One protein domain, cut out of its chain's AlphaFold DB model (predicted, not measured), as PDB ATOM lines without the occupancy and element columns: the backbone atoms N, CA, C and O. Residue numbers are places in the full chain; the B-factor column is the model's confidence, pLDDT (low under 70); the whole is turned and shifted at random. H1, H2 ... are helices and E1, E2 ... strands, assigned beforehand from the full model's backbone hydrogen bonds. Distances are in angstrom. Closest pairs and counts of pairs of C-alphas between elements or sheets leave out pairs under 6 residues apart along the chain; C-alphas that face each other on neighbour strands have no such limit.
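AT A GLANCE: This is residues 2 to 122 of the 181 residues of the protein "30S ribosomal protein S8" of Aquificae bacterium (UniProt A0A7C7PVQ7). A narrow, twisted three-stranded sheet has two helices, H1 and H2, packed side by side over it at one end. At the other end the long E2 and E3 run out to a loose loop region, residues 56 to 104, with three short helices, of which residues 71 to 77 and 87 to 99 stick out. The 121 printed residues hold five named helices and three named strands, in the order H1 E1 H2 E2 H3 H4 H5 E3; the sheet's order is E1 E3 E2, all antiparallel, and the class is mixed, helices and strands. The whole is loose, with a radius of gyration of the C-alphas of 19.5 A, and elongated, spanning 58 by 31 by 26 A.

HOW THE PARTS SIT: Start at the inner strand E3, residues 105 to 113. On one side of it is the edge strand E2, residues 46 to 55, antiparallel at 161 degrees; look for N 110 and O 50, 2.8 A apart, within hydrogen-bond range. On the other side is the edge strand E1, residues 24 to 28, antiparallel at 149 degrees, with N 111 and O 25 2.8 A apart. The sheet is only just strongly twisted, its C-alphas lying up to 4.2 A off the best plane. H2, residues 31 to 42, is on the sheet over E3 and E2, at a height of 9.0 A, and runs along the strands, at 13 degrees to E2 on the local plane; its closest C-alphas to E2 are those of Leu 40 and Ile 46, 5.9 A apart. E1, H2 and E2 form a split strand-helix-strand unit, two strands running the same way with E3 between them, and its crossover is right-handed. H1, residues 6 to 19, is on the sheet over E1 and E3, at a height of 8.9 A, and runs along the strands, at 15 degrees to E1 on the local plane; its closest C-alphas to E1 are those of Leu 14 and Val 25, 6.7 A apart. Helices and sheet make two layers, with H1 and H2 on one face. H1 and H2 only just touch, with 3 pairs of C-alphas within 8 A, the closest being those of Val 7 and Arg 33 at 7.0 A, at a steep tilt of 39 degrees, the same way. H3, residues 56 to 59, only grazes the sheet; H4, residues 65 to 70, is close to H3 but not clearly touching, the C-alphas of Glu 57 and Ser 65 being 7.4 A apart. H5, residues 90 to 93, is apart from H4. Every O i to N i+4 pair is within hydrogen-bond range in H1, H2 and H4, while H3 and H5 are too short for such a pair.

IN THESE COORDINATES: Find C-alpha 46 at (28.234, -43.678, 22.980); from there E2 runs 26.9 A to C-alpha 55. E3 returns over 25.4 A to C-alpha 113 at (30.840, -47.859, 22.383), and E1 measures 13.7 A. H1 begins at C-alpha 6, (45.532, -35.369, 22.301), and is 20.1 A long; H2 is 16.6 A long. H4 measures 8.5 A, H3 5.6 A and H5 5.3 A.

THE WHOLE: Look for the two C-alphas farthest apart at Glu 76 and Gln 118, 60.6 A. The printed part has no cut. The links H4 to H5, 19 residues, and H5 to E3, 11 residues, are long; the others are tight. The mean pLDDT of the printed part is 74.3, and residues 2 to 3 and 56 to 104 are under 70.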
ATOM      1  N   PRO A   2      55.928 -37.698  19.088       49.50
ATOM      2  CA  PRO A   2      55.377 -36.800  20.098       49.50
ATOM      3  C   PRO A   2      53.892 -36.555  19.795       49.50
ATOM      4  O   PRO A   2      53.512 -36.268  18.660       49.50
ATOM      5  N   MET A   3      53.042 -36.743  20.800       59.44
ATOM      6  CA  MET A   3      51.588 -36.642  20.690       59.44
ATOM      7  C   MET A   3      51.174 -35.165  20.691       59.44
ATOM      8  O   MET A   3      50.979 -34.572  21.747       59.44
ATOM      9  N   THR A   4      51.081 -34.550  19.512       72.12
ATOM     10  CA  THR A   4      50.817 -33.105  19.377       72.12
ATOM     11  C   THR A   4      49.338 -32.725  19.482       72.12
ATOM     12  O   THR A   4      49.031 -31.605  19.881       72.12
ATOM     13  N   ASP A   5      48.408 -33.637  19.171       84.38
ATOM     14  CA  ASP A   5      46.961 -33.414  19.323       84.38
ATOM     15  C   ASP A   5      46.301 -34.578  20.081       84.38
ATOM     16  O   ASP A   5      45.961 -35.627  19.525       84.38
ATOM     17  N   THR A   6      46.117 -34.379  21.386       88.75
ATOM     18  CA  THR A   6      45.532 -35.369  22.301       88.75
ATOM     19  C   THR A   6      44.039 -35.603  22.065       88.75
ATOM     20  O   THR A   6      43.528 -36.663  22.448       88.75
ATOM     21  N   VAL A   7      43.337 -34.650  21.441       91.12
ATOM     22  CA  VAL A   7      41.917 -34.766  21.079       91.12
ATOM     23  C   VAL A   7      41.780 -35.567  19.794       91.12
ATOM     24  O   VAL A   7      40.956 -36.476  19.736       91.12
ATOM     25  N   ALA A   8      42.599 -35.280  18.780       91.19
ATOM     26  CA  ALA A   8      42.608 -36.055  17.542       91.19
ATOM     27  C   ALA A   8      42.911 -37.534  17.808       91.19
ATOM     28  O   ALA A   8      42.174 -38.384  17.314       91.19
ATOM     29  N   ASP A   9      43.919 -37.843  18.634       91.94
ATOM     30  CA  ASP A   9      44.211 -39.231  19.025       91.94
ATOM     31  C   ASP A   9      43.005 -39.906  19.683       91.94
ATOM     32  O   ASP A   9      42.638 -41.018  19.312       91.94
ATOM     33  N   PHE A  10      42.344 -39.219  20.618       94.62
ATOM     34  CA  PHE A  10      41.186 -39.764  21.323       94.62
ATOM     35  C   PHE A  10      40.033 -40.088  20.365       94.62
ATOM     36  O   PHE A  10      39.496 -41.193  20.388       94.62
ATOM     37  N   LEU A  11      39.702 -39.155  19.470       94.75
ATOM     38  CA  LEU A  11      38.653 -39.329  18.465       94.75
ATOM     39  C   LEU A  11      38.977 -40.462  17.479       94.75
ATOM     40  O   LEU A  11      38.112 -41.284  17.170       94.75
ATOM     41  N   ILE A  12      40.228 -40.542  17.020       94.12
ATOM     42  CA  ILE A  12      40.698 -41.622  16.143       94.12
ATOM     43  C   ILE A  12      40.633 -42.967  16.872       94.12
ATOM     44  O   ILE A  12      40.219 -43.963  16.282       94.12
ATOM     45  N   ARG A  13      40.980 -43.013  18.162       95.06
ATOM     46  CA  ARG A  13      40.907 -44.233  18.971       95.06
ATOM     47  C   ARG A  13      39.472 -44.747  19.093       95.06
ATOM     48  O   ARG A  13      39.259 -45.945  18.924       95.06
ATOM     49  N   LEU A  14      38.499 -43.856  19.306       95.88
ATOM     50  CA  LEU A  14      37.071 -44.202  19.316       95.88
ATOM     51  C   LEU A  14      36.609 -44.745  17.961       95.88
ATOM     52  O   LEU A  14      35.994 -45.810  17.908       95.88
ATOM     53  N   LYS A  15      36.960 -44.065  16.861       95.00
ATOM     54  CA  LYS A  15      36.656 -44.539  15.505       95.00
ATOM     55  C   LYS A  15      37.237 -45.934  15.274       95.00
ATOM     56  O   LYS A  15      36.510 -46.847  14.899       95.00
ATOM     57  N   ASN A  16      38.535 -46.113  15.505       95.38
ATOM     58  CA  ASN A  16      39.226 -47.371  15.228       95.38
ATOM     59  C   ASN A  16      38.654 -48.522  16.055       95.38
ATOM     60  O   ASN A  16      38.428 -49.604  15.522       95.38
ATOM     61  N   ALA A  17      38.355 -48.280  17.329       95.31
ATOM     62  CA  ALA A  17      37.701 -49.257  18.186       95.31
ATOM     63  C   ALA A  17      36.274 -49.598  17.725       95.31
ATOM     64  O   ALA A  17      35.901 -50.770  17.742       95.31
ATOM     65  N   SER A  18      35.520 -48.607  17.231       94.81
ATOM     66  CA  SER A  18      34.221 -48.826  16.586       94.81
ATOM     67  C   SER A  18      34.354 -49.756  15.377       94.81
ATOM     68  O   SER A  18      33.558 -50.683  15.216       94.81
ATOM     69  N   MET A  19      35.407 -49.585  14.564       92.88
ATOM     70  CA  MET A  19      35.665 -50.440  13.399       92.88
ATOM     71  C   MET A  19      35.917 -51.904  13.759       92.88
ATOM     72  O   MET A  19      35.437 -52.778  13.046       92.88
ATOM     73  N   VAL A  20      36.623 -52.168  14.859       94.75
ATOM     74  CA  VAL A  20      36.927 -53.535  15.319       94.75
ATOM     75  C   VAL A  20      35.930 -54.066  16.356       94.75
ATOM     76  O   VAL A  20      36.221 -55.054  17.021       94.75
ATOM     77  N   ARG A  21      34.763 -53.421  16.505       93.38
ATOM     78  CA  ARG A  21      33.664 -53.852  17.394       93.38
ATOM     79  C   ARG A  21      34.080 -54.064  18.857       93.38
ATOM     80  O   ARG A  21      33.662 -55.023  19.498       93.38
ATOM     81  N   LYS A  22      34.919 -53.176  19.394       95.06
ATOM     82  CA  LYS A  22      35.247 -53.203  20.825       95.06
ATOM     83  C   LYS A  22      34.071 -52.719  21.662       95.06
ATOM     84  O   LYS A  22      33.439 -51.728  21.333       95.06
ATOM     85  N   GLU A  23      33.862 -53.341  22.812       93.69
ATOM     86  CA  GLU A  23      32.863 -52.874  23.778       93.69
ATOM     87  C   GLU A  23      33.245 -51.517  24.384       93.69
ATOM     88  O   GLU A  23      32.394 -50.659  24.617       93.69
ATOM     89  N   TRP A  24      34.542 -51.302  24.625       96.25
ATOM     90  CA  TRP A  24      35.041 -50.089  25.258       96.25
ATOM     91  C   TRP A  24      36.459 -49.704  24.819       96.25
ATOM     92  O   TRP A  24      37.210 -50.491  24.235       96.25
ATOM     93  N   VAL A  25      36.825 -48.460  25.122       95.44
ATOM     94  CA  VAL A  25      38.145 -47.875  24.862       95.44
ATOM     95  C   VAL A  25      38.652 -47.159  26.100       95.44
ATOM     96  O   VAL A  25      37.952 -46.299  26.625       95.44
ATOM     97  N   ASP A  26      39.893 -47.446  26.491       92.81
ATOM     98  CA  ASP A  26      40.600 -46.677  27.514       92.81
ATOM     99  C   ASP A  26      41.532 -45.636  26.872       92.81
ATOM    100  O   ASP A  26      42.244 -45.891  25.886       92.81
ATOM    101  N   ALA A  27      41.547 -44.446  27.461       91.75
ATOM    102  CA  ALA A  27      42.482 -43.374  27.152       91.75
ATOM    103  C   ALA A  27      42.885 -42.641  28.435       91.75
ATOM    104  O   ALA A  27      42.164 -42.695  29.434       91.75
ATOM    105  N   ASP A  28      44.017 -41.930  28.414       91.56
ATOM    106  CA  ASP A  28      44.382 -41.077  29.547       91.56
ATOM    107  C   ASP A  28      43.283 -40.041  29.796       91.56
ATOM    108  O   ASP A  28      42.673 -39.503  28.861       91.56
ATOM    109  N   TYR A  29      43.031 -39.739  31.059       93.88
ATOM    110  CA  TYR A  29      42.056 -38.727  31.417       93.88
ATOM    111  C   TYR A  29      42.525 -37.326  31.004       93.88
ATOM    112  O   TYR A  29      43.695 -36.963  31.109       93.88
ATOM    113  N   SER A  30      41.568 -36.516  30.565       94.56
ATOM    114  CA  SER A  30      41.714 -35.075  30.399       94.56
ATOM    115  C   SER A  30      40.333 -34.446  30.533       94.56
ATOM    116  O   SER A  30      39.350 -35.044  30.090       94.56
ATOM    117  N   SER A  31      40.255 -33.230  31.076       94.00
ATOM    118  CA  SER A  31      38.989 -32.500  31.207       94.00
ATOM    119  C   SER A  31      38.269 -32.354  29.863       94.00
ATOM    120  O   SER A  31      37.058 -32.537  29.785       94.00
ATOM    121  N   ILE A  32      39.009 -32.110  28.773       93.56
ATOM    122  CA  ILE A  32      38.421 -32.007  27.430       93.56
ATOM    123  C   ILE A  32      37.890 -33.353  26.920       93.56
ATOM    124  O   ILE A  32      36.867 -33.390  26.243       93.56
ATOM    125  N   ARG A  33      38.553 -34.469  27.257       95.56
ATOM    126  CA  ARG A  33      38.115 -35.820  26.865       95.56
ATOM    127  C   ARG A  33      36.843 -36.213  27.603       95.56
ATOM    128  O   ARG A  33      35.952 -36.785  26.989       95.56
ATOM    129  N   GLU A  34      36.742 -35.863  28.882       96.75
ATOM    130  CA  GLU A  34      35.521 -36.061  29.658       96.75
ATOM    131  C   GLU A  34      34.360 -35.221  29.115       96.75
ATOM    132  O   GLU A  34      33.278 -35.758  28.891       96.75
ATOM    133  N   GLN A  35      34.581 -33.935  28.825       97.06
ATOM    134  CA  GLN A  35      33.542 -33.089  28.227       97.06
ATOM    135  C   GLN A  35      33.088 -33.617  26.860       97.06
ATOM    136  O   GLN A  35      31.889 -33.647  26.583       97.06
ATOM    137  N   LEU A  36      34.025 -34.077  26.022       97.06
ATOM    138  CA  LEU A  36      33.701 -34.734  24.756       97.06
ATOM    139  C   LEU A  36      32.886 -36.006  24.984       97.06
ATOM    140  O   LEU A  36      31.859 -36.172  24.339       97.06
ATOM    141  N   ALA A  37      33.297 -36.883  25.901       97.62
ATOM    142  CA  ALA A  37      32.561 -38.107  26.204       97.62
ATOM    143  C   ALA A  37      31.140 -37.801  26.707       97.62
ATOM    144  O   ALA A  37      30.178 -38.399  26.229       97.62
ATOM    145  N   LYS A  38      30.982 -36.808  27.588       98.00
ATOM    146  CA  LYS A  38      29.673 -36.334  28.051       98.00
ATOM    147  C   LYS A  38      28.792 -35.863  26.895       98.00
ATOM    148  O   LYS A  38      27.634 -36.262  26.815       98.00
ATOM    149  N   LEU A  39      29.334 -35.056  25.985       97.50
ATOM    150  CA  LEU A  39      28.598 -34.590  24.810       97.50
ATOM    151  C   LEU A  39      28.221 -35.767  23.900       97.50
ATOM    152  O   LEU A  39      27.062 -35.896  23.527       97.50
ATOM    153  N   LEU A  40      29.162 -36.664  23.600       97.56
ATOM    154  CA  LEU A  40      28.908 -37.851  22.779       97.56
ATOM    155  C   LEU A  40      27.839 -38.770  23.384       97.56
ATOM    156  O   LEU A  40      27.078 -39.379  22.635       97.56
ATOM    157  N   LYS A  41      27.766 -38.870  24.716       98.12
ATOM    158  CA  LYS A  41      26.711 -39.610  25.420       98.12
ATOM    159  C   LYS A  41      25.356 -38.933  25.232       98.12
ATOM    160  O   LYS A  41      24.399 -39.596  24.846       98.12
ATOM    161  N   ASN A  42      25.288 -37.622  25.459       97.31
ATOM    162  CA  ASN A  42      24.052 -36.846  25.328       97.31
ATOM    163  C   ASN A  42      23.491 -36.880  23.899       97.31
ATOM    164  O   ASN A  42      22.287 -37.001  23.714       97.31
ATOM    165  N   GLU A  43      24.370 -36.830  22.899       96.50
ATOM    166  CA  GLU A  43      24.017 -36.937  21.479       96.50
ATOM    167  C   GLU A  43      23.779 -38.396  21.033       96.50
ATOM    168  O   GLU A  43      23.456 -38.659  19.878       96.50
ATOM    169  N   GLY A  44      23.939 -39.370  21.936       96.44
ATOM    170  CA  GLY A  44      23.609 -40.773  21.693       96.44
ATOM    171  C   GLY A  44      24.618 -41.557  20.849       96.44
ATOM    172  O   GLY A  44      24.267 -42.649  20.390       96.44
ATOM    173  N   TYR A  45      25.843 -41.047  20.665       97.12
ATOM    174  CA  TYR A  45      26.933 -41.711  19.934       97.12
ATOM    175  C   TYR A  45      27.625 -42.820  20.734       97.12
ATOM    176  O   TYR A  45      28.134 -43.780  20.154       97.12
ATOM    177  N   ILE A  46      27.664 -42.687  22.058       97.81
ATOM    178  CA  ILE A  46      28.234 -43.678  22.980       97.81
ATOM    179  C   ILE A  46      27.180 -44.107  24.000       97.81
ATOM    180  O   ILE A  46      26.193 -43.402  24.203       97.81
ATOM    181  N   ILE A  47      27.386 -45.262  24.635       97.38
ATOM    182  CA  ILE A  47      26.489 -45.751  25.692       97.38
ATOM    183  C   ILE A  47      26.764 -44.976  26.978       97.38
ATOM    184  O   ILE A  47      25.868 -44.372  27.567       97.38
ATOM    185  N   ASP A  48      28.025 -44.986  27.403       98.19
ATOM    186  CA  ASP A  48      28.451 -44.323  28.623       98.19
ATOM    187  C   ASP A  48      29.964 -44.082  28.637       98.19
ATOM    188  O   ASP A  48      30.698 -44.526  27.749       98.19
ATOM    189  N   TYR A  49      30.447 -43.416  29.679       98.12
ATOM    190  CA  TYR A  49      31.858 -43.343  30.010       98.12
ATOM    191  C   TYR A  49      32.076 -43.466  31.522       98.12
ATOM    192  O   TYR A  49      31.214 -43.127  32.327       98.12
ATOM    193  N   LYS A  50      33.257 -43.940  31.919       96.56
ATOM    194  CA  LYS A  50      33.676 -44.030  33.320       96.56
ATOM    195  C   LYS A  50      35.073 -43.461  33.480       96.56
ATOM    196  O   LYS A  50      35.992 -43.868  32.774       96.56
ATOM    197  N   VAL A  51      35.244 -42.563  34.445       95.56
ATOM    198  CA  VAL A  51      36.569 -42.135  34.899       95.56
ATOM    199  C   VAL A  51      36.998 -43.046  36.039       95.56
ATOM    200  O   VAL A  51      36.215 -43.335  36.944       95.56
ATOM    201  N   PHE A  52      38.226 -43.541  35.977       90.81
ATOM    202  CA  PHE A  52      38.781 -44.400  37.011       90.81
ATOM    203  C   PHE A  52      40.254 -44.082  37.238       90.81
ATOM    204  O   PHE A  52      40.960 -43.612  36.344       90.81
ATOM    205  N   GLU A  53      40.707 -44.322  38.460       86.50
ATOM    206  CA  GLU A  53      42.100 -44.188  38.856       86.50
ATOM    207  C   GLU A  53      42.723 -45.561  38.999       86.50
ATOM    208  O   GLU A  53      42.083 -46.511  39.454       86.50
ATOM    209  N   VAL A  54      43.988 -45.663  38.621       80.19
ATOM    210  CA  VAL A  54      44.757 -46.883  38.820       80.19
ATOM    211  C   VAL A  54      46.139 -46.503  39.361       80.19
ATOM    212  O   VAL A  54      46.716 -45.511  38.894       80.19
ATOM    213  N   PRO A  55      46.668 -47.280  40.324       73.12
ATOM    214  CA  PRO A  55      48.037 -47.143  40.818       73.12
ATOM    215  C   PRO A  55      49.072 -47.178  39.689       73.12
ATOM    216  O   PRO A  55      48.937 -47.963  38.742       73.12
ATOM    217  N   PHE A  56      50.097 -46.330  39.769       64.12
ATOM    218  CA  PHE A  56      51.117 -46.182  38.728       64.12
ATOM    219  C   PHE A  56      51.843 -47.499  38.399       64.12
ATOM    220  O   PHE A  56      52.138 -47.760  37.231       64.12
ATOM    221  N   GLU A  57      52.045 -48.381  39.376       61.69
ATOM    222  CA  GLU A  57      52.748 -49.663  39.226       61.69
ATOM    223  C   GLU A  57      52.043 -50.589  38.237       61.69
ATOM    224  O   GLU A  57      52.693 -51.273  37.446       61.69
ATOM    225  N   LYS A  58      50.702 -50.575  38.215       58.75
ATOM    226  CA  LYS A  58      49.909 -51.428  37.316       58.75
ATOM    227  C   LYS A  58      50.051 -51.032  35.837       58.75
ATOM    228  O   LYS A  58      49.712 -51.836  34.966       58.75
ATOM    229  N   TYR A  59      50.567 -49.836  35.535       55.22
ATOM    230  CA  TYR A  59      50.830 -49.371  34.164       55.22
ATOM    231  C   TYR A  59      52.176 -49.805  33.600       55.22
ATOM    232  O   TYR A  59      52.359 -49.789  32.381       55.22
ATOM    233  N   LEU A  60      53.113 -50.216  34.451       55.41
ATOM    234  CA  LEU A  60      54.442 -50.640  34.031       55.41
ATOM    235  C   LEU A  60      54.388 -52.094  33.531       55.41
ATOM    236  O   LEU A  60      54.922 -53.009  34.151       55.41
ATOM    237  N   LYS A  61      53.739 -52.341  32.387       48.28
ATOM    238  CA  LYS A  61      53.801 -53.644  31.702       48.28
ATOM    239  C   LYS A  61      55.201 -53.858  31.075       48.28
ATOM    240  O   LYS A  61      55.330 -53.721  29.867       48.28
ATOM    241  N   LYS A  62      56.205 -54.225  31.901       38.25
ATOM    242  CA  LYS A  62      57.621 -54.609  31.590       38.25
ATOM    243  C   LYS A  62      58.465 -53.559  30.808       38.25
ATOM    244  O   LYS A  62      57.914 -52.713  30.118       38.25
ATOM    245  N   PRO A  63      59.819 -53.599  30.803       41.72
ATOM    246  CA  PRO A  63      60.794 -53.670  31.900       41.72
ATOM    247  C   PRO A  63      61.158 -52.270  32.466       41.72
ATOM    248  O   PRO A  63      62.124 -52.133  33.209       41.72
ATOM    249  N   TYR A  64      60.415 -51.211  32.116       38.62
ATOM    250  CA  TYR A  64      60.692 -49.839  32.581       38.62
ATOM    251  C   TYR A  64      60.274 -49.573  34.035       38.62
ATOM    252  O   TYR A  64      60.573 -48.506  34.571       38.62
ATOM    253  N   SER A  65      59.637 -50.548  34.697       46.03
ATOM    254  CA  SER A  65      59.386 -50.503  36.139       46.03
ATOM    255  C   SER A  65      60.674 -50.410  36.948       46.03
ATOM    256  O   SER A  65      60.664 -49.729  37.964       46.03
ATOM    257  N   LYS A  66      61.782 -51.015  36.491       42.00
ATOM    258  CA  LYS A  66      63.053 -51.008  37.233       42.00
ATOM    259  C   LYS A  66      63.673 -49.623  37.353       42.00
ATOM    260  O   LYS A  66      63.952 -49.206  38.461       42.00
ATOM    261  N   ILE A  67      63.797 -48.881  36.254       43.06
ATOM    262  CA  ILE A  67      64.577 -47.629  36.221       43.06
ATOM    263  C   ILE A  67      63.902 -46.507  37.025       43.06
ATOM    264  O   ILE A  67      64.573 -45.700  37.667       43.06
ATOM    265  N   ILE A  68      62.565 -46.440  37.001       41.09
ATOM    266  CA  ILE A  68      61.814 -45.423  37.753       41.09
ATOM    267  C   ILE A  68      61.743 -45.795  39.244       41.09
ATOM    268  O   ILE A  68      61.855 -44.902  40.082       41.09
ATOM    269  N   PHE A  69      61.654 -47.088  39.588       41.53
ATOM    270  CA  PHE A  69      61.742 -47.543  40.984       41.53
ATOM    271  C   PHE A  69      63.168 -47.494  41.556       41.53
ATOM    272  O   PHE A  69      63.328 -47.217  42.739       41.53
ATOM    273  N   GLU A  70      64.207 -47.714  40.748       44.03
ATOM    274  CA  GLU A  70      65.622 -47.621  41.151       44.03
ATOM    275  C   GLU A  70      65.995 -46.197  41.568       44.03
ATOM    276  O   GLU A  70      66.728 -46.022  42.534       44.03
ATOM    277  N   LYS A  71      65.430 -45.172  40.914       42.72
ATOM    278  CA  LYS A  71      65.609 -43.766  41.316       42.72
ATOM    279  C   LYS A  71      64.861 -43.384  42.599       42.72
ATOM    280  O   LYS A  71      65.157 -42.340  43.168       42.72
ATOM    281  N   PHE A  72      63.903 -44.204  43.030       43.22
ATOM    282  CA  PHE A  72      63.091 -43.979  44.230       43.22
ATOM    283  C   PHE A  72      63.580 -44.765  45.454       43.22
ATOM    284  O   PHE A  72      63.076 -44.538  46.551       43.22
ATOM    285  N   LYS A  73      64.560 -45.668  45.302       42.28
ATOM    286  CA  LYS A  73      65.124 -46.421  46.424       42.28
ATOM    287  C   LYS A  73      66.252 -45.638  47.083       42.28
ATOM    288  O   LYS A  73      67.345 -45.498  46.542       42.28
ATOM    289  N   THR A  74      65.958 -45.167  48.284       46.16
ATOM    290  CA  THR A  74      66.931 -44.894  49.334       46.16
ATOM    291  C   THR A  74      67.975 -46.012  49.444       46.16
ATOM    292  O   THR A  74      67.707 -47.193  49.215       46.16
ATOM    293  N   THR A  75      69.189 -45.568  49.752       41.81
ATOM    294  CA  THR A  75      70.433 -46.291  50.012       41.81
ATOM    295  C   THR A  75      70.217 -47.571  50.823       41.81
ATOM    296  O   THR A  75      70.070 -47.469  52.025       41.81
ATOM    297  N   GLU A  76      70.168 -48.743  50.178       49.28
ATOM    298  CA  GLU A  76      70.526 -50.064  50.761       49.28
ATOM    299  C   GLU A  76      70.269 -51.252  49.807       49.28
ATOM    300  O   GLU A  76      70.789 -52.340  50.021       49.28
ATOM    301  N   MET A  77      69.545 -51.077  48.693       42.91
ATOM    302  CA  MET A  77      69.149 -52.209  47.828       42.91
ATOM    303  C   MET A  77      70.052 -52.465  46.597       42.91
ATOM    304  O   MET A  77      69.621 -53.112  45.642       42.91
ATOM    305  N   SER A  78      71.293 -51.968  46.588       47.69
ATOM    306  CA  SER A  78      72.220 -52.020  45.437       47.69
ATOM    307  C   SER A  78      72.829 -53.401  45.138       47.69
ATOM    308  O   SER A  78      73.585 -53.530  44.179       47.69
ATOM    309  N   GLN A  79      72.507 -54.438  45.921       44.97
ATOM    310  CA  GLN A  79      73.139 -55.761  45.812       44.97
ATOM    311  C   GLN A  79      72.233 -56.892  45.290       44.97
ATOM    312  O   GLN A  79      72.647 -58.050  45.286       44.97
ATOM    313  N   VAL A  80      71.012 -56.608  44.818       47.31
ATOM    314  CA  VAL A  80      70.112 -57.666  44.312       47.31
ATOM    315  C   VAL A  80      70.317 -57.893  42.802       47.31
ATOM    316  O   VAL A  80      70.108 -56.961  42.021       47.31
ATOM    317  N   PRO A  81      70.686 -59.110  42.352       44.47
ATOM    318  CA  PRO A  81      70.943 -59.390  40.942       44.47
ATOM    319  C   PRO A  81      69.669 -59.356  40.069       44.47
ATOM    320  O   PRO A  81      68.545 -59.612  40.510       44.47
ATOM    321  N   LEU A  82      69.856 -58.953  38.804       46.25
ATOM    322  CA  LEU A  82      68.812 -58.506  37.869       46.25
ATOM    323  C   LEU A  82      67.775 -59.590  37.510       46.25
ATOM    324  O   LEU A  82      66.628 -59.269  37.177       46.25
ATOM    325  N   ASP A  83      68.194 -60.845  37.567       46.81
ATOM    326  CA  ASP A  83      67.468 -62.073  37.249       46.81
ATOM    327  C   ASP A  83      66.399 -62.420  38.298       46.81
ATOM    328  O   ASP A  83      65.291 -62.815  37.934       46.81
ATOM    329  N   LYS A  84      66.663 -62.154  39.581       44.34
ATOM    330  CA  LYS A  84      65.709 -62.411  40.676       44.34
ATOM    331  C   LYS A  84      64.539 -61.428  40.739       44.34
ATOM    332  O   LYS A  84      63.525 -61.718  41.357       44.34
ATOM    333  N   LEU A  85      64.625 -60.280  40.065       48.00
ATOM    334  CA  LEU A  85      63.567 -59.257  40.066       48.00
ATOM    335  C   LEU A  85      62.323 -59.639  39.240       48.00
ATOM    336  O   LEU A  85      61.288 -58.989  39.374       48.00
ATOM    337  N   GLN A  86      62.414 -60.641  38.357       45.09
ATOM    338  CA  GLN A  86      61.293 -61.050  37.495       45.09
ATOM    339  C   GLN A  86      60.336 -62.054  38.156       45.09
ATOM    340  O   GLN A  86      59.225 -62.230  37.661       45.09
ATOM    341  N   SER A  87      60.751 -62.679  39.259       42.84
ATOM    342  CA  SER A  87      60.013 -63.715  39.993       42.84
ATOM    343  C   SER A  87      59.557 -63.277  41.388       42.84
ATOM    344  O   SER A  87      59.002 -64.085  42.126       42.84
ATOM    345  N   ILE A  88      59.776 -62.011  41.756       46.47
ATOM    346  CA  ILE A  88      59.310 -61.465  43.031       46.47
ATOM    347  C   ILE A  88      57.787 -61.334  42.997       46.47
ATOM    348  O   ILE A  88      57.228 -60.628  42.153       46.47
ATOM    349  N   ASP A  89      57.127 -62.000  43.942       48.88
ATOM    350  CA  ASP A  89      55.745 -61.717  44.292       48.88
ATOM    351  C   ASP A  89      55.702 -60.396  45.070       48.88
ATOM    352  O   ASP A  89      55.973 -60.306  46.266       48.88
ATOM    353  N   TRP A  90      55.383 -59.326  44.350       52.00
ATOM    354  CA  TRP A  90      55.337 -57.970  44.891       52.00
ATOM    355  C   TRP A  90      54.242 -57.769  45.945       52.00
ATOM    356  O   TRP A  90      54.223 -56.724  46.596       52.00
ATOM    357  N   SER A  91      53.346 -58.743  46.142       50.62
ATOM    358  CA  SER A  91      52.353 -58.691  47.215       50.62
ATOM    359  C   SER A  91      52.968 -58.831  48.615       50.62
ATOM    360  O   SER A  91      52.334 -58.429  49.588       50.62
ATOM    361  N   GLU A  92      54.215 -59.301  48.726       38.91
ATOM    362  CA  GLU A  92      54.983 -59.336  49.976       38.91
ATOM    363  C   GLU A  92      55.576 -57.957  50.330       38.91
ATOM    364  O   GLU A  92      55.436 -57.500  51.459       38.91
ATOM    365  N   TYR A  93      56.091 -57.211  49.344       45.09
ATOM    366  CA  TYR A  93      56.626 -55.848  49.528       45.09
ATOM    367  C   TYR A  93      55.558 -54.779  49.807       45.09
ATOM    368  O   TYR A  93      55.883 -53.675  50.239       45.09
ATOM    369  N   LEU A  94      54.285 -55.092  49.559       48.62
ATOM    370  CA  LEU A  94      53.147 -54.246  49.930       48.62
ATOM    371  C   LEU A  94      52.700 -54.451  51.390       48.62
ATOM    372  O   LEU A  94      51.835 -53.711  51.854       48.62
ATOM    373  N   LYS A  95      53.252 -55.441  52.111       44.34
ATOM    374  CA  LYS A  95      52.907 -55.712  53.521       44.34
ATOM    375  C   LYS A  95      53.715 -54.864  54.503       44.34
ATOM    376  O   LYS A  95      53.199 -54.528  55.567       44.34
ATOM    377  N   ASP A  96      54.919 -54.447  54.121       39.50
ATOM    378  CA  ASP A  96      55.797 -53.644  54.972       39.50
ATOM    379  C   ASP A  96      55.537 -52.142  54.775       39.50
ATOM    380  O   ASP A  96      56.210 -51.453  54.013       39.50
ATOM    381  N   GLY A  97      54.513 -51.623  55.458       43.44
ATOM    382  CA  GLY A  97      54.404 -50.203  55.832       43.44
ATOM    383  C   GLY A  97      54.137 -49.162  54.732       43.44
ATOM    384  O   GLY A  97      53.840 -48.012  55.060       43.44
ATOM    385  N   TYR A  98      54.172 -49.514  53.446       44.38
ATOM    386  CA  TYR A  98      53.745 -48.620  52.366       44.38
ATOM    387  C   TYR A  98      52.224 -48.692  52.188       44.38
ATOM    388  O   TYR A  98      51.709 -49.579  51.510       44.38
ATOM    389  N   SER A  99      51.479 -47.745  52.778       47.12
ATOM    390  CA  SER A  99      50.047 -47.614  52.470       47.12
ATOM    391  C   SER A  99      49.849 -47.364  50.969       47.12
ATOM    392  O   SER A  99      50.486 -46.477  50.388       47.12
ATOM    393  N   LEU A 100      48.904 -48.092  50.360       53.66
ATOM    394  CA  LEU A 100      48.437 -47.883  48.980       53.66
ATOM    395  C   LEU A 100      47.947 -46.445  48.721       53.66
ATOM    396  O   LEU A 100      47.788 -46.046  47.565       53.66
ATOM    397  N   ASP A 101      47.712 -45.662  49.773       60.09
ATOM    398  CA  ASP A 101      47.294 -44.263  49.686       60.09
ATOM    399  C   ASP A 101      48.391 -43.332  49.150       60.09
ATOM    400  O   ASP A 101      48.071 -42.346  48.486       60.09
ATOM    401  N   ASN A 102      49.671 -43.660  49.359       56.84
ATOM    402  CA  ASN A 102      50.806 -42.810  48.963       56.84
ATOM    403  C   ASN A 102      51.336 -43.097  47.553       56.84
ATOM    404  O   ASN A 102      52.286 -42.466  47.087       56.84
ATOM    405  N   VAL A 103      50.725 -44.053  46.860       62.75
ATOM    406  CA  VAL A 103      51.106 -44.419  45.504       62.75
ATOM    407  C   VAL A 103      50.548 -43.399  44.501       62.75
ATOM    408  O   VAL A 103      49.337 -43.152  44.499       62.75
ATOM    409  N   PRO A 104      51.369 -42.846  43.584       67.94
ATOM    410  CA  PRO A 104      50.879 -41.987  42.514       67.94
ATOM    411  C   PRO A 104      49.800 -42.693  41.687       67.94
ATOM    412  O   PRO A 104      50.007 -43.783  41.154       67.94
ATOM    413  N   LYS A 105      48.634 -42.063  41.543       76.44
ATOM    414  CA  LYS A 105      47.522 -42.594  40.740       76.44
ATOM    415  C   LYS A 105      47.454 -41.866  39.407       76.44
ATOM    416  O   LYS A 105      47.584 -40.644  39.340       76.44
ATOM    417  N   ARG A 106      47.211 -42.608  38.326       82.25
ATOM    418  CA  ARG A 106      46.887 -42.019  37.018       82.25
ATOM    419  C   ARG A 106      45.404 -42.209  36.720       82.25
ATOM    420  O   ARG A 106      44.855 -43.292  36.925       82.25
ATOM    421  N   LYS A 107      44.775 -41.137  36.232       89.75
ATOM    422  CA  LYS A 107      43.365 -41.104  35.828       89.75
ATOM    423  C   LYS A 107      43.210 -41.534  34.376       89.75
ATOM    424  O   LYS A 107      43.952 -41.081  33.503       89.75
ATOM    425  N   PHE A 108      42.200 -42.351  34.122       92.31
ATOM    426  CA  PHE A 108      41.823 -42.839  32.802       92.31
ATOM    427  C   PHE A 108      40.343 -42.614  32.569       92.31
ATOM    428  O   PHE A 108      39.550 -42.534  33.508       92.31
ATOM    429  N   ILE A 109      39.983 -42.518  31.297       95.62
ATOM    430  CA  ILE A 109      38.602 -42.504  30.848       95.62
ATOM    431  C   ILE A 109      38.351 -43.755  30.009       95.62
ATOM    432  O   ILE A 109      39.036 -43.997  29.012       95.62
ATOM    433  N   ARG A 110      37.370 -44.547  30.434       96.88
ATOM    434  CA  ARG A 110      36.788 -45.642  29.666       96.88
ATOM    435  C   ARG A 110      35.555 -45.135  28.947       96.88
ATOM    436  O   ARG A 110      34.674 -44.583  29.593       96.88
ATOM    437  N   VAL A 111      35.467 -45.348  27.644       97.75
ATOM    438  CA  VAL A 111      34.292 -45.010  26.833       97.75
ATOM    439  C   VAL A 111      33.662 -46.291  26.314       97.75
ATOM    440  O   VAL A 111      34.355 -47.081  25.678       97.75
ATOM    441  N   PHE A 112      32.370 -46.486  26.568       97.69
ATOM    442  CA  PHE A 112      31.595 -47.642  26.120       97.69
ATOM    443  C   PHE A 112      30.929 -47.336  24.778       97.69
ATOM    444  O   PHE A 112      30.137 -46.396  24.660       97.69
ATOM    445  N   LEU A 113      31.279 -48.107  23.752       97.31
ATOM    446  CA  LEU A 113      30.840 -47.859  22.383       97.31
ATOM    447  C   LEU A 113      29.416 -48.364  22.162       97.31
ATOM    448  O   LEU A 113      29.017 -49.396  22.695       97.31
ATOM    449  N   LYS A 114      28.653 -47.622  21.357       96.75
ATOM    450  CA  LYS A 114      27.280 -47.973  21.001       96.75
ATOM    451  C   LYS A 114      27.229 -48.627  19.626       96.75
ATOM    452  O   LYS A 114      27.811 -48.125  18.660       96.75
ATOM    453  N   TYR A 115      26.460 -49.703  19.550       97.12
ATOM    454  CA  TYR A 115      26.133 -50.418  18.327       97.12
ATOM    455  C   TYR A 115      24.622 -50.619  18.267       97.12
ATOM    456  O   TYR A 115      23.964 -50.642  19.308       97.12
ATOM    457  N   GLY A 116      24.067 -50.712  17.065       94.56
ATOM    458  CA  GLY A 116      22.668 -51.090  16.914       94.56
ATOM    459  C   GLY A 116      22.460 -52.611  16.956       94.56
ATOM    460  O   GLY A 116      23.427 -53.362  17.127       94.56
ATOM    461  N   PRO A 117      21.205 -53.082  16.852       93.25
ATOM    462  CA  PRO A 117      20.834 -54.483  17.063       93.25
ATOM    463  C   PRO A 117      21.539 -55.480  16.136       93.25
ATOM    464  O   PRO A 117      21.713 -56.634  16.517       93.25
ATOM    465  N   GLN A 118      21.968 -55.062  14.944       93.94
ATOM    466  CA  GLN A 118      22.688 -55.914  13.990       93.94
ATOM    467  C   GLN A 118      24.211 -55.697  14.048       93.94
ATOM    468  O   GLN A 118      24.957 -56.158  13.180       93.94
ATOM    469  N   GLY A 119      24.700 -54.985  15.067       90.56
ATOM    470  CA  GLY A 119      26.110 -54.630  15.202       90.56
ATOM    471  C   GLY A 119      26.538 -53.487  14.280       90.56
ATOM    472  O   GLY A 119      27.736 -53.322  14.007       90.56
ATOM    473  N   GLU A 120      25.591 -52.696  13.773       93.31
ATOM    474  CA  GLU A 120      25.882 -51.475  13.041       93.31
ATOM    475  C   GLU A 120      26.561 -50.449  13.953       93.31
ATOM    476  O   GLU A 120      26.189 -50.235  15.106       93.31
ATOM    477  N   ARG A 121      27.601 -49.807  13.425       94.44
ATOM    478  CA  ARG A 121      28.367 -48.797  14.155       94.44
ATOM    479  C   ARG A 121      27.574 -47.498  14.217       94.44
ATOM    480  O   ARG A 121      27.227 -46.967  13.161       94.44
ATOM    481  N   VAL A 122      27.379 -46.964  15.423       95.56
ATOM    482  CA  VAL A 122      26.791 -45.626  15.607       95.56
ATOM    483  C   VAL A 122      27.804 -44.536  15.264       95.56
ATOM    484  O   VAL A 122      27.472 -43.583  14.573       95.56
TER     485      VAL A 122